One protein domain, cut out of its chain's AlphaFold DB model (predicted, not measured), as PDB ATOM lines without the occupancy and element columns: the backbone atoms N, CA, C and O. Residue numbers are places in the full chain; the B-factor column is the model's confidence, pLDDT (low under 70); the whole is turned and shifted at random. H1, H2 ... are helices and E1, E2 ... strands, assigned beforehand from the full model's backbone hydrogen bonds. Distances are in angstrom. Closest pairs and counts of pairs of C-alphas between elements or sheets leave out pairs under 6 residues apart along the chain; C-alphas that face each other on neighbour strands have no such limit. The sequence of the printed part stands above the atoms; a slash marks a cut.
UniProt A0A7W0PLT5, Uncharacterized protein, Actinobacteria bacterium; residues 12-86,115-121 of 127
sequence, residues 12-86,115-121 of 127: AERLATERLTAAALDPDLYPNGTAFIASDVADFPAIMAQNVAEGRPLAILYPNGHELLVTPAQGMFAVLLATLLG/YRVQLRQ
ATOM      1  N   ALA A  12       3.085   5.209 -32.235       83.81
ATOM      2  CA  ALA A  12       2.368   6.449 -32.504       83.81
ATOM      3  C   ALA A  12       0.985   6.224 -33.136       83.81
ATOM      4  O   ALA A  12       0.068   6.975 -32.810       83.81
ATOM      5  N   GLU A  13       0.796   5.201 -33.978       84.50
ATOM      6  CA  GLU A  13      -0.526   4.843 -34.525       84.50
ATOM      7  C   GLU A  13      -1.503   4.459 -33.415       84.50
ATOM      8  O   GLU A  13      -2.608   4.998 -33.342       84.50
ATOM      9  N   ARG A  14      -1.050   3.634 -32.469       87.62
ATOM     10  CA  ARG A  14      -1.841   3.277 -31.287       87.62
ATOM     11  C   ARG A  14      -2.203   4.494 -30.452       87.62
ATOM     12  O   ARG A  14      -3.364   4.663 -30.084       87.62
ATOM     13  N   LEU A  15      -1.240   5.382 -30.202       87.19
ATOM     14  CA  LEU A  15      -1.517   6.640 -29.511       87.19
ATOM     15  C   LEU A  15      -2.525   7.495 -30.292       87.19
ATOM     16  O   LEU A  15      -3.375   8.141 -29.680       87.19
ATOM     17  N   ALA A  16      -2.454   7.518 -31.626       86.81
ATOM     18  CA  ALA A  16      -3.375   8.292 -32.455       86.81
ATOM     19  C   ALA A  16      -4.808   7.768 -32.312       86.81
ATOM     20  O   ALA A  16      -5.733   8.557 -32.106       86.81
ATOM     21  N   THR A  17      -4.977   6.444 -32.320       87.88
ATOM     22  CA  THR A  17      -6.250   5.764 -32.051       87.88
ATOM     23  C   THR A  17      -6.767   6.056 -30.638       87.88
ATOM     24  O   THR A  17      -7.949   6.370 -30.453       87.88
ATOM     25  N   GLU A  18      -5.893   6.020 -29.629       89.81
ATOM     26  CA  GLU A  18      -6.243   6.355 -28.245       89.81
ATOM     27  C   GLU A  18      -6.700   7.814 -28.107       89.81
ATOM     28  O   GLU A  18      -7.711   8.083 -27.454       89.81
ATOM     29  N   ARG A  19      -6.009   8.771 -28.745       87.81
ATOM     30  CA  ARG A  19      -6.400  10.192 -28.711       87.81
ATOM     31  C   ARG A  19      -7.675  10.471 -29.478       87.81
ATOM     32  O   ARG A  19      -8.491  11.245 -28.987       87.81
ATOM     33  N   LEU A  20      -7.889   9.809 -30.612       87.81
ATOM     34  CA  LEU A  20      -9.158   9.881 -31.330       87.81
ATOM     35  C   LEU A  20     -10.312   9.390 -30.448       87.81
ATOM     36  O   LEU A  20     -11.350  10.043 -30.362       87.81
ATOM     37  N   THR A  21     -10.114   8.270 -29.749       87.94
ATOM     38  CA  THR A  21     -11.113   7.720 -28.823       87.94
ATOM     39  C   THR A  21     -11.362   8.672 -27.654       87.94
ATOM     40  O   THR A  21     -12.512   8.957 -27.329       87.94
ATOM     41  N   ALA A  22     -10.304   9.224 -27.053       85.88
ATOM     42  CA  ALA A  22     -10.424  10.205 -25.979       85.88
ATOM     43  C   ALA A  22     -11.172  11.468 -26.432       85.88
ATOM     44  O   ALA A  22     -12.034  11.947 -25.706       85.88
ATOM     45  N   ALA A  23     -10.909  11.962 -27.644       86.56
ATOM     46  CA  ALA A  23     -11.607  13.108 -28.224       86.56
ATOM     47  C   ALA A  23     -13.087  12.824 -28.528       86.56
ATOM     48  O   ALA A  23     -13.918  13.725 -28.477       86.56
ATOM     49  N   ALA A  24     -13.428  11.573 -28.851       84.12
ATOM     50  CA  ALA A  24     -14.816  11.161 -29.037       84.12
ATOM     51  C   ALA A  24     -15.587  11.085 -27.706       84.12
ATOM     52  O   ALA A  24     -16.796  11.310 -27.688       84.12
ATOM     53  N   LEU A  25     -14.896  10.765 -26.606       88.44
ATOM     54  CA  LEU A  25     -15.466  10.719 -25.256       88.44
ATOM     55  C   LEU A  25     -15.536  12.104 -24.597       88.44
ATOM     56  O   LEU A  25     -16.490  12.383 -23.873       88.44
ATOM     57  N   ASP A  26     -14.544  12.954 -24.855       84.94
ATOM     58  CA  ASP A  26     -14.443  14.329 -24.366       84.94
ATOM     59  C   ASP A  26     -14.184  15.293 -25.544       84.94
ATOM     60  O   ASP A  26     -13.031  15.506 -25.943       84.94
ATOM     61  N   PRO A  27     -15.248  15.876 -26.131       79.19
ATOM     62  CA  PRO A  27     -15.138  16.725 -27.314       79.19
ATOM     63  C   PRO A  27     -14.453  18.072 -27.040       79.19
ATOM     64  O   PRO A  27     -14.060  18.744 -27.992       79.19
ATOM     65  N   ASP A  28     -14.273  18.470 -25.777       80.56
ATOM     66  CA  ASP A  28     -13.589  19.718 -25.418       80.56
ATOM     67  C   ASP A  28     -12.055  19.551 -25.368       80.56
ATOM     68  O   ASP A  28     -11.307  20.536 -25.342       80.56
ATOM     69  N   LEU A  29     -11.559  18.308 -25.406       81.62
ATOM     70  CA  LEU A  29     -10.133  17.976 -25.321       81.62
ATOM     71  C   LEU A  29      -9.329  18.457 -26.546       81.62
ATOM     72  O   LEU A  29      -8.135  18.798 -26.448       81.62
ATOM     73  N   TYR A  30      -9.996  18.506 -27.702       83.50
ATOM     74  CA  TYR A  30      -9.435  18.891 -28.992       83.50
ATOM     75  C   TYR A  30     -10.379  19.809 -29.769       83.50
ATOM     76  O   TYR A  30     -11.592  19.644 -29.710       83.50
ATOM     77  N   PRO A  31      -9.853  20.751 -30.573       82.88
ATOM     78  CA  PRO A  31     -10.689  21.530 -31.473       82.88
ATOM     79  C   PRO A  31     -11.481  20.642 -32.440       82.88
ATOM     80  O   PRO A  31     -10.975  19.637 -32.949       82.88
ATOM     81  N   ASN A  32     -12.702  21.058 -32.762       80.31
ATOM     82  CA  ASN A  32     -13.538  20.341 -33.720       80.31
ATOM     83  C   ASN A  32     -12.834  20.148 -35.072       80.31
ATOM     84  O   ASN A  32     -12.236  21.075 -35.622       80.31
ATOM     85  N   GLY A  33     -12.939  18.932 -35.612       82.44
ATOM     86  CA  GLY A  33     -12.331  18.558 -36.890       82.44
ATOM     87  C   GLY A  33     -10.834  18.237 -36.825       82.44
ATOM     88  O   GLY A  33     -10.209  18.137 -37.887       82.44
ATOM     89  N   THR A  34     -10.268  18.073 -35.618       86.31
ATOM     90  CA  THR A  34      -8.856  17.699 -35.429       86.31
ATOM     91  C   THR A  34      -8.554  16.371 -36.113       86.31
ATOM     92  O   THR A  34      -9.253  15.382 -35.903       86.31
ATOM     93  N   ALA A  35      -7.515  16.353 -36.947       89.88
ATOM     94  CA  ALA A  35      -6.953  15.123 -37.490       89.88
ATOM     95  C   ALA A  35      -5.844  14.607 -36.565       89.88
ATOM     96  O   ALA A  35      -4.951  15.369 -36.197       89.88
ATOM     97  N   PHE A  36      -5.894  13.324 -36.218       90.94
ATOM     98  CA  PHE A  36      -4.881  12.644 -35.411       90.94
ATOM     99  C   PHE A  36      -3.922  11.920 -36.354       90.94
ATOM    100  O   PHE A  36      -4.355  11.080 -37.139       90.94
ATOM    101  N   ILE A  37      -2.644  12.290 -36.320       89.12
ATOM    102  CA  ILE A  37      -1.625  11.790 -37.244       89.12
ATOM    103  C   ILE A  37      -0.458  11.236 -36.428       89.12
ATOM    104  O   ILE A  37       0.182  11.964 -35.669       89.12
ATOM    105  N   ALA A  38      -0.160   9.956 -36.608       88.38
ATOM    106  CA  ALA A  38       1.047   9.342 -36.075       88.38
ATOM    107  C   ALA A  38       2.284   9.843 -36.839       88.38
ATOM    108  O   ALA A  38       2.265   9.930 -38.065       88.38
ATOM    109  N   SER A  39       3.356  10.212 -36.135       86.19
ATOM    110  CA  SER A  39       4.538  10.822 -36.763       86.19
ATOM    111  C   SER A  39       5.419   9.831 -37.531       86.19
ATOM    112  O   SER A  39       6.329  10.259 -38.231       86.19
ATOM    113  N   ASP A  40       5.207   8.529 -37.343       84.69
ATOM    114  CA  ASP A  40       6.020   7.441 -37.900       84.69
ATOM    115  C   ASP A  40       5.354   6.723 -39.089       84.69
ATOM    116  O   ASP A  40       5.890   5.738 -39.598       84.69
ATOM    117  N   VAL A  41       4.220   7.237 -39.582       84.62
ATOM    118  CA  VAL A  41       3.583   6.722 -40.802       84.62
ATOM    119  C   VAL A  41       4.360   7.159 -42.041       84.62
ATOM    120  O   VAL A  41       4.824   8.296 -42.133       84.62
ATOM    121  N   ALA A  42       4.464   6.267 -43.028       80.44
ATOM    122  CA  ALA A  42       5.294   6.474 -44.219       80.44
ATOM    123  C   ALA A  42       4.958   7.763 -44.998       80.44
ATOM    124  O   ALA A  42       5.859   8.434 -45.495       80.44
ATOM    125  N   ASP A  43       3.679   8.146 -45.046       83.06
ATOM    126  CA  ASP A  43       3.193   9.325 -45.774       83.06
ATOM    127  C   ASP A  43       2.954  10.547 -44.868       83.06
ATOM    128  O   ASP A  43       2.224  11.474 -45.238       83.06
ATOM    129  N   PHE A  44       3.559  10.575 -43.674       81.50
ATOM    130  CA  PHE A  44       3.365  11.637 -42.681       81.50
ATOM    131  C   PHE A  44       3.457  13.064 -43.267       81.50
ATOM    132  O   PHE A  44       2.524  13.849 -43.052       81.50
ATOM    133  N   PRO A  45       4.495  13.424 -44.053       79.12
ATOM    134  CA  PRO A  45       4.620  14.773 -44.608       79.12
ATOM    135  C   PRO A  45       3.465  15.148 -45.540       79.12
ATOM    136  O   PRO A  45       2.960  16.272 -45.479       79.12
ATOM    137  N   ALA A  46       3.013  14.208 -46.375       80.75
ATOM    138  CA  ALA A  46       1.933  14.427 -47.333       80.75
ATOM    139  C   ALA A  46       0.579  14.583 -46.626       80.75
ATOM    140  O   ALA A  46      -0.155  15.539 -46.898       80.75
ATOM    141  N   ILE A  47       0.281  13.701 -45.664       81.12
ATOM    142  CA  ILE A  47      -0.948  13.752 -44.860       81.12
ATOM    143  C   ILE A  47      -1.001  15.066 -44.076       81.12
ATOM    144  O   ILE A  47      -2.028  15.752 -44.057       81.12
ATOM    145  N   MET A  48       0.112  15.460 -43.453       82.06
ATOM    146  CA  MET A  48       0.176  16.713 -42.710       82.06
ATOM    147  C   MET A  48       0.006  17.924 -43.636       82.06
ATOM    148  O   MET A  48      -0.795  18.809 -43.333       82.06
ATOM    149  N   ALA A  49       0.703  17.966 -44.777       78.88
ATOM    150  CA  ALA A  49       0.597  19.064 -45.739       78.88
ATOM    151  C   ALA A  49      -0.835  19.244 -46.262       78.88
ATOM    152  O   ALA A  49      -1.313  20.377 -46.351       78.88
ATOM    153  N   GLN A  50      -1.541  18.144 -46.543       80.12
ATOM    154  CA  GLN A  50      -2.941  18.183 -46.958       80.12
ATOM    155  C   GLN A  50      -3.834  18.801 -45.876       80.12
ATOM    156  O   GLN A  50      -4.572  19.744 -46.153       80.12
ATOM    157  N   ASN A  51      -3.733  18.337 -44.629       81.56
ATOM    158  CA  ASN A  51      -4.552  18.873 -43.539       81.56
ATOM    159  C   ASN A  51      -4.243  20.351 -43.245       81.56
ATOM    160  O   ASN A  51      -5.149  21.137 -42.955       81.56
ATOM    161  N   VAL A  52      -2.972  20.751 -43.368       81.12
ATOM    162  CA  VAL A  52      -2.558  22.155 -43.258       81.12
ATOM    163  C   VAL A  52      -3.172  22.999 -44.380       81.12
ATOM    164  O   VAL A  52      -3.616  24.122 -44.118       81.12
ATOM    165  N   ALA A  53      -3.212  22.481 -45.610       76.88
ATOM    166  CA  ALA A  53      -3.838  23.149 -46.751       76.88
ATOM    167  C   ALA A  53      -5.362  23.275 -46.586       76.88
ATOM    168  O   ALA A  53      -5.930  24.310 -46.933       76.88
ATOM    169  N   GLU A  54      -6.005  22.270 -45.990       80.75
ATOM    170  CA  GLU A  54      -7.436  22.263 -45.661       80.75
ATOM    171  C   GLU A  54      -7.795  23.168 -44.468       80.75
ATOM    172  O   GLU A  54      -8.973  23.380 -44.184       80.75
ATOM    173  N   GLY A  55      -6.808  23.732 -43.764       78.06
ATOM    174  CA  GLY A  55      -7.071  24.596 -42.614       78.06
ATOM    175  C   GLY A  55      -7.521  23.831 -41.370       78.06
ATOM    176  O   GLY A  55      -8.188  24.414 -40.518       78.06
ATOM    177  N   ARG A  56      -7.218  22.532 -41.276       81.75
ATOM    178  CA  ARG A  56      -7.697  21.674 -40.189       81.75
ATOM    179  C   ARG A  56      -6.773  21.746 -38.971       81.75
ATOM    180  O   ARG A  56      -5.556  21.863 -39.127       81.75
ATOM    181  N   PRO A  57      -7.318  21.671 -37.743       85.88
ATOM    182  CA  PRO A  57      -6.501  21.399 -36.573       85.88
ATOM    183  C   PRO A  57      -5.914  19.983 -36.658       85.88
ATOM    184  O   PRO A  57      -6.490  19.079 -37.264       85.88
ATOM    185  N   LEU A  58      -4.740  19.805 -36.071       89.00
ATOM    186  CA  LEU A  58      -3.880  18.640 -36.232       89.00
ATOM    187  C   LEU A  58      -3.302  18.259 -34.875       89.00
ATOM    188  O   LEU A  58      -2.685  19.091 -34.221       89.00
ATOM    189  N   ALA A  59      -3.463  17.009 -34.475       89.50
ATOM    190  CA  ALA A  59      -2.753  16.404 -33.362       89.50
ATOM    191  C   ALA A  59      -1.711  15.451 -33.947       89.50
ATOM    192  O   ALA A  59      -2.072  14.452 -34.567       89.50
ATOM    193  N   ILE A  60      -0.429  15.782 -33.803       89.06
ATOM    194  CA  ILE A  60       0.681  14.936 -34.250       89.06
ATOM    195  C   ILE A  60       1.207  14.179 -33.043       89.06
ATOM    196  O   ILE A  60       1.583  14.796 -32.047       89.06
ATOM    197  N   LEU A  61       1.243  12.857 -33.134       89.25
ATOM    198  CA  LEU A  61       1.605  11.990 -32.025       89.25
ATOM    199  C   LEU A  61       2.943  11.334 -32.300       89.25
ATOM    200  O   LEU A  61       3.129  10.716 -33.345       89.25
ATOM    201  N   TYR A  62       3.858  11.468 -31.351       85.31
ATOM    202  CA  TYR A  62       5.186  10.887 -31.438       85.31
ATOM    203  C   TYR A  62       5.248   9.564 -30.658       85.31
ATOM    204  O   TYR A  62       4.556   9.418 -29.645       85.31
ATOM    205  N   PRO A  63       6.121   8.613 -31.047       83.56
ATOM    206  CA  PRO A  63       6.258   7.314 -30.374       83.56
ATOM    207  C   PRO A  63       6.595   7.403 -28.879       83.56
ATOM    208  O   PRO A  63       6.329   6.480 -28.114       83.56
ATOM    209  N   ASN A  64       7.182   8.522 -28.452       79.62
ATOM    210  CA  ASN A  64       7.545   8.812 -27.065       79.62
ATOM    211  C   ASN A  64       6.365   9.334 -26.216       79.62
ATOM    212  O   ASN A  64       6.569   9.745 -25.075       79.62
ATOM    213  N   GLY A  65       5.145   9.365 -26.763       78.19
ATOM    214  CA  GLY A  65       3.951   9.850 -26.072       78.19
ATOM    215  C   GLY A  65       3.789  11.370 -26.073       78.19
ATOM    216  O   GLY A  65       2.774  11.870 -25.583       78.19
ATOM    217  N   HIS A  66       4.751  12.115 -26.624       79.81
ATOM    218  CA  HIS A  66       4.581  13.544 -26.838       79.81
ATOM    219  C   HIS A  66       3.586  13.804 -27.959       79.81
ATOM    220  O   HIS A  66       3.485  13.058 -28.934       79.81
ATOM    221  N   GLU A  67       2.882  14.919 -27.830       84.25
ATOM    222  CA  GLU A  67       1.887  15.337 -28.798       84.25
ATOM    223  C   GLU A  67       2.110  16.796 -29.188       84.25
ATOM    224  O   GLU A  67       2.320  17.666 -28.340       84.25
ATOM    225  N   LEU A  68       2.023  17.079 -30.483       82.88
ATOM    226  CA  LEU A  68       2.029  18.427 -31.020       82.88
ATOM    227  C   LEU A  68       0.634  18.765 -31.539       82.88
ATOM    228  O   LEU A  68       0.216  18.288 -32.592       82.88
ATOM    229  N   LEU A  69      -0.077  19.624 -30.813       83.56
ATOM    230  CA  LEU A  69      -1.347  20.167 -31.267       83.56
ATOM    231  C   LEU A  69      -1.091  21.433 -32.091       83.56
ATOM    232  O   LEU A  69      -0.638  22.460 -31.583       83.56
ATOM    233  N   VAL A  70      -1.415  21.364 -33.372       83.69
ATOM    234  CA  VAL A  70      -1.280  22.430 -34.356       83.69
ATOM    235  C   VAL A  70      -2.684  22.902 -34.726       83.69
ATOM    236  O   VAL A  70      -3.493  22.156 -35.261       83.69
ATOM    237  N   THR A  71      -3.011  24.151 -34.417       80.75
ATOM    238  CA  THR A  71      -4.359  24.713 -34.594       80.75
ATOM    239  C   THR A  71      -4.319  25.932 -35.495       80.75
ATOM    240  O   THR A  71      -3.437  26.773 -35.317       80.75
ATOM    241  N   PRO A  72      -5.245  26.089 -36.450       73.38
ATOM    242  CA  PRO A  72      -5.334  27.318 -37.220       73.38
ATOM    243  C   PRO A  72      -5.670  28.488 -36.277       73.38
ATOM    244  O   PRO A  72      -6.705  28.526 -35.620       73.38
ATOM    245  N   ALA A  73      -4.788  29.481 -36.221       65.19
ATOM    246  CA  ALA A  73      -4.919  30.735 -35.483       65.19
ATOM    247  C   ALA A  73      -6.063  31.626 -36.000       65.19
ATOM    248  O   ALA A  73      -6.404  32.625 -35.371       65.19
ATOM    249  N   GLN A  74      -6.662  31.282 -37.143       56.41
ATOM    250  CA  GLN A  74      -7.846  31.949 -37.664       56.41
ATOM    251  C   GLN A  74      -9.082  31.139 -37.283       56.41
ATOM    252  O   GLN A  74      -9.522  30.266 -38.025       56.41
ATOM    253  N   GLY A  75      -9.672  31.464 -36.132       49.41
ATOM    254  CA  GLY A  75     -11.064  31.107 -35.894       49.41
ATOM    255  C   GLY A  75     -11.911  31.654 -37.046       49.41
ATOM    256  O   GLY A  75     -11.715  32.794 -37.469       49.41
ATOM    257  N   MET A  76     -12.857  30.867 -37.554       49.25
ATOM    258  CA  MET A  76     -13.831  31.298 -38.568       49.25
ATOM    259  C   MET A  76     -14.516  32.630 -38.176       49.25
ATOM    260  O   MET A  76     -14.803  33.470 -39.026       49.25
ATOM    261  N   PHE A  77     -14.639  32.886 -36.868       48.59
ATOM    262  CA  PHE A  77     -15.073  34.159 -36.293       48.59
ATOM    263  C   PHE A  77     -14.108  35.333 -36.496       48.59
ATOM    264  O   PHE A  77     -14.569  36.447 -36.690       48.59
ATOM    265  N   ALA A  78     -12.790  35.127 -36.478       47.06
ATOM    266  CA  ALA A  78     -11.810  36.196 -36.671       47.06
ATOM    267  C   ALA A  78     -11.774  36.683 -38.124       47.06
ATOM    268  O   ALA A  78     -11.544  37.863 -38.357       47.06
ATOM    269  N   VAL A  79     -12.039  35.805 -39.099       49.00
ATOM    270  CA  VAL A  79     -12.166  36.202 -40.509       49.00
ATOM    271  C   VAL A  79     -13.464  36.977 -40.712       49.00
ATOM    272  O   VAL A  79     -13.418  38.090 -41.226       49.00
ATOM    273  N   LEU A  80     -14.601  36.468 -40.226       48.62
ATOM    274  CA  LEU A  80     -15.878  37.190 -40.280       48.62
ATOM    275  C   LEU A  80     -15.800  38.546 -39.565       48.62
ATOM    276  O   LEU A  80     -16.195  39.552 -40.145       48.62
ATOM    277  N   LEU A  81     -15.203  38.598 -38.372       47.81
ATOM    278  CA  LEU A  81     -15.013  39.826 -37.601       47.81
ATOM    279  C   LEU A  81     -13.999  40.778 -38.254       47.81
ATOM    280  O   LEU A  81     -14.234  41.977 -38.253       47.81
ATOM    281  N   ALA A  82     -12.914  40.290 -38.867       50.72
ATOM    282  CA  ALA A  82     -11.955  41.131 -39.596       50.72
ATOM    283  C   ALA A  82     -12.522  41.681 -40.916       50.72
ATOM    284  O   ALA A  82     -12.121  42.760 -41.350       50.72
ATOM    285  N   THR A  83     -13.461  40.960 -41.536       53.75
ATOM    286  CA  THR A  83     -14.178  41.443 -42.726       53.75
ATOM    287  C   THR A  83     -15.259  42.458 -42.331       53.75
ATOM    288  O   THR A  83     -15.416  43.466 -43.012       53.75
ATOM    289  N   LEU A  84     -15.944  42.249 -41.194       50.03
ATOM    290  CA  LEU A  84     -16.926  43.185 -40.617       50.03
ATOM    291  C   LEU A  84     -16.289  44.454 -40.034       50.03
ATOM    292  O   LEU A  84     -16.863  45.532 -40.153       50.03
ATOM    293  N   LEU A  85     -15.103  44.347 -39.431       48.53
ATOM    294  CA  LEU A  85     -14.376  45.458 -38.804       48.53
ATOM    295  C   LEU A  85     -13.334  46.114 -39.721       48.53
ATOM    296  O   LEU A  85     -12.445  46.799 -39.226       48.53
ATOM    297  N   GLY A  86     -13.441  45.923 -41.038       48.22
ATOM    298  CA  GLY A  86     -12.851  46.812 -42.040       48.22
ATOM    299  C   GLY A  86     -11.367  47.157 -41.858       48.22
ATOM    300  O   GLY A  86     -11.015  48.148 -41.232       48.22
ATOM    301  N   TYR A 115      -0.875  29.248 -37.891       64.88
ATOM    302  CA  TYR A 115      -1.025  28.112 -36.988       64.88
ATOM    303  C   TYR A 115      -0.401  28.394 -35.620       64.88
ATOM    304  O   TYR A 115       0.725  28.878 -35.515       64.88
ATOM    305  N   ARG A 116      -1.152  28.092 -34.560       73.00
ATOM    306  CA  ARG A 116      -0.672  28.008 -33.184       73.00
ATOM    307  C   ARG A 116      -0.246  26.570 -32.926       73.00
ATOM    308  O   ARG A 116      -1.015  25.647 -33.169       73.00
ATOM    309  N   VAL A 117       0.955  26.409 -32.394       73.69
ATOM    310  CA  VAL A 117       1.541  25.109 -32.078       73.69
ATOM    311  C   VAL A 117       1.664  24.989 -30.565       73.69
ATOM    312  O   VAL A 117       2.188  25.892 -29.914       73.69
ATOM    313  N   GLN A 118       1.160  23.896 -30.006       76.31
ATOM    314  CA  GLN A 118       1.232  23.575 -28.588       76.31
ATOM    315  C   GLN A 118       1.860  22.193 -28.432       76.31
ATOM    316  O   GLN A 118       1.286  21.199 -28.869       76.31
ATOM    317  N   LEU A 119       3.019  22.130 -27.780       77.00
ATOM    318  CA  LEU A 119       3.588  20.864 -27.334       77.00
ATOM    319  C   LEU A 119       2.864  20.438 -26.053       77.00
ATOM    320  O   LEU A 119       2.922  21.137 -25.040       77.00
ATOM    321  N   ARG A 120       2.160  19.312 -26.112       77.19
ATOM    322  CA  ARG A 120       1.509  18.665 -24.975       77.19
ATOM    323  C   ARG A 120       2.414  17.538 -24.484       77.19
ATOM    324  O   ARG A 120       2.968  16.769 -25.272       77.19
ATOM    325  N   GLN A 121       2.623  17.491 -23.172       75.56
ATOM    326  CA  GLN A 121       3.366  16.397 -22.558       75.56
ATOM    327  C   GLN A 121       2.487  15.145 -22.497       75.56
ATOM    328  O   GLN A 121       1.262  15.286 -22.396       75.56
TER     329      GLN A 121
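AT A GLANCE: This is residues 12 to 86 and 115 to 121 of the 127 residues of an uncharacterized protein of Actinobacteria bacterium (UniProt A0A7W0PLT5). A small twisted sheet of four strands stands between two helices, H1 over one face and H2 over the other, both on the side of E1 and E2; from this body an arm, residues 75 to 86 with H3, sticks out free and makes the length. The 82 printed residues hold three named helices and four named strands, along the chain H1, E1, H2, E2, E3, H3, E4, and the class is mixed, helices and strands. The sheet runs E1, E2, E3, E4 and is mixed, with E1 and E2 parallel and the other neighbours antiparallel. The whole is only just compact, close to loose, with a radius of gyration of the C-alphas of 13.9 A, and spans 45 by 28 by 19 A.

HOW THE PARTS SIT: Start at the sheet, where edge strand E1, residues 35 to 38, is parallel to E2, residues 58 to 61, with N 37 and O 59 2.8 A apart, within hydrogen-bond range. E2 forms an antiparallel hairpin with E3, residues 67 to 72; look at N 70 and O 58, 2.7 A apart. Beyond E3 comes the other edge strand, E4, residues 115 to 120, antiparallel to it, with N 116 and O 71 2.7 A apart. From edge to edge the strands' lines turn by 53 degrees. H1, residues 12 to 25, is on the sheet at a height of 8.7 A, over E1 and E2, along the strands at 13 degrees to E1 on the local plane; its closest C-alphas to E1 are those of Ala 12 and Ala 38, 4.8 A apart. On the opposite face is H2, residues 44 to 53, at a height of 9.4 A and at 7 degrees to E2 on the local plane. H2 lies over E2, and only just not over E1 and E3, with 2 C-alphas falling on each; the closest C-alphas of H2 and E2 are those of Asn 51 and Leu 58, 7.3 A apart. E1, H2 and E2 make a strand-helix-strand unit, two parallel strands joined through a helix, with a right-handed crossover. H3, residues 76 to 84, is not on the sheet and is apart from H1 and H2. In H1, H2 and H3 every O i to N i+4 pair is within hydrogen-bond range.

IN THESE COORDINATES: Find C-alpha 12 at (2.368, 6.449, -32.504); from there H1 runs 19.7 A to C-alpha 25. H2 measures 14.2 A, E3 16.3 A and H3 12.5 A. E4 runs 15.5 A to C-alpha 120 at (1.509, 18.665, -24.975).

THE WHOLE: Look from Arg 14 to Gly 86 for the two C-alphas farthest apart, 46.2 A. Residues 87 to 114 are not printed, and C-alphas 86 and 115 stand 22.7 A apart across the cut. Of the links printed whole, none is long. The model's pLDDT is under 70 at residues 73 to 86 and at residue 115.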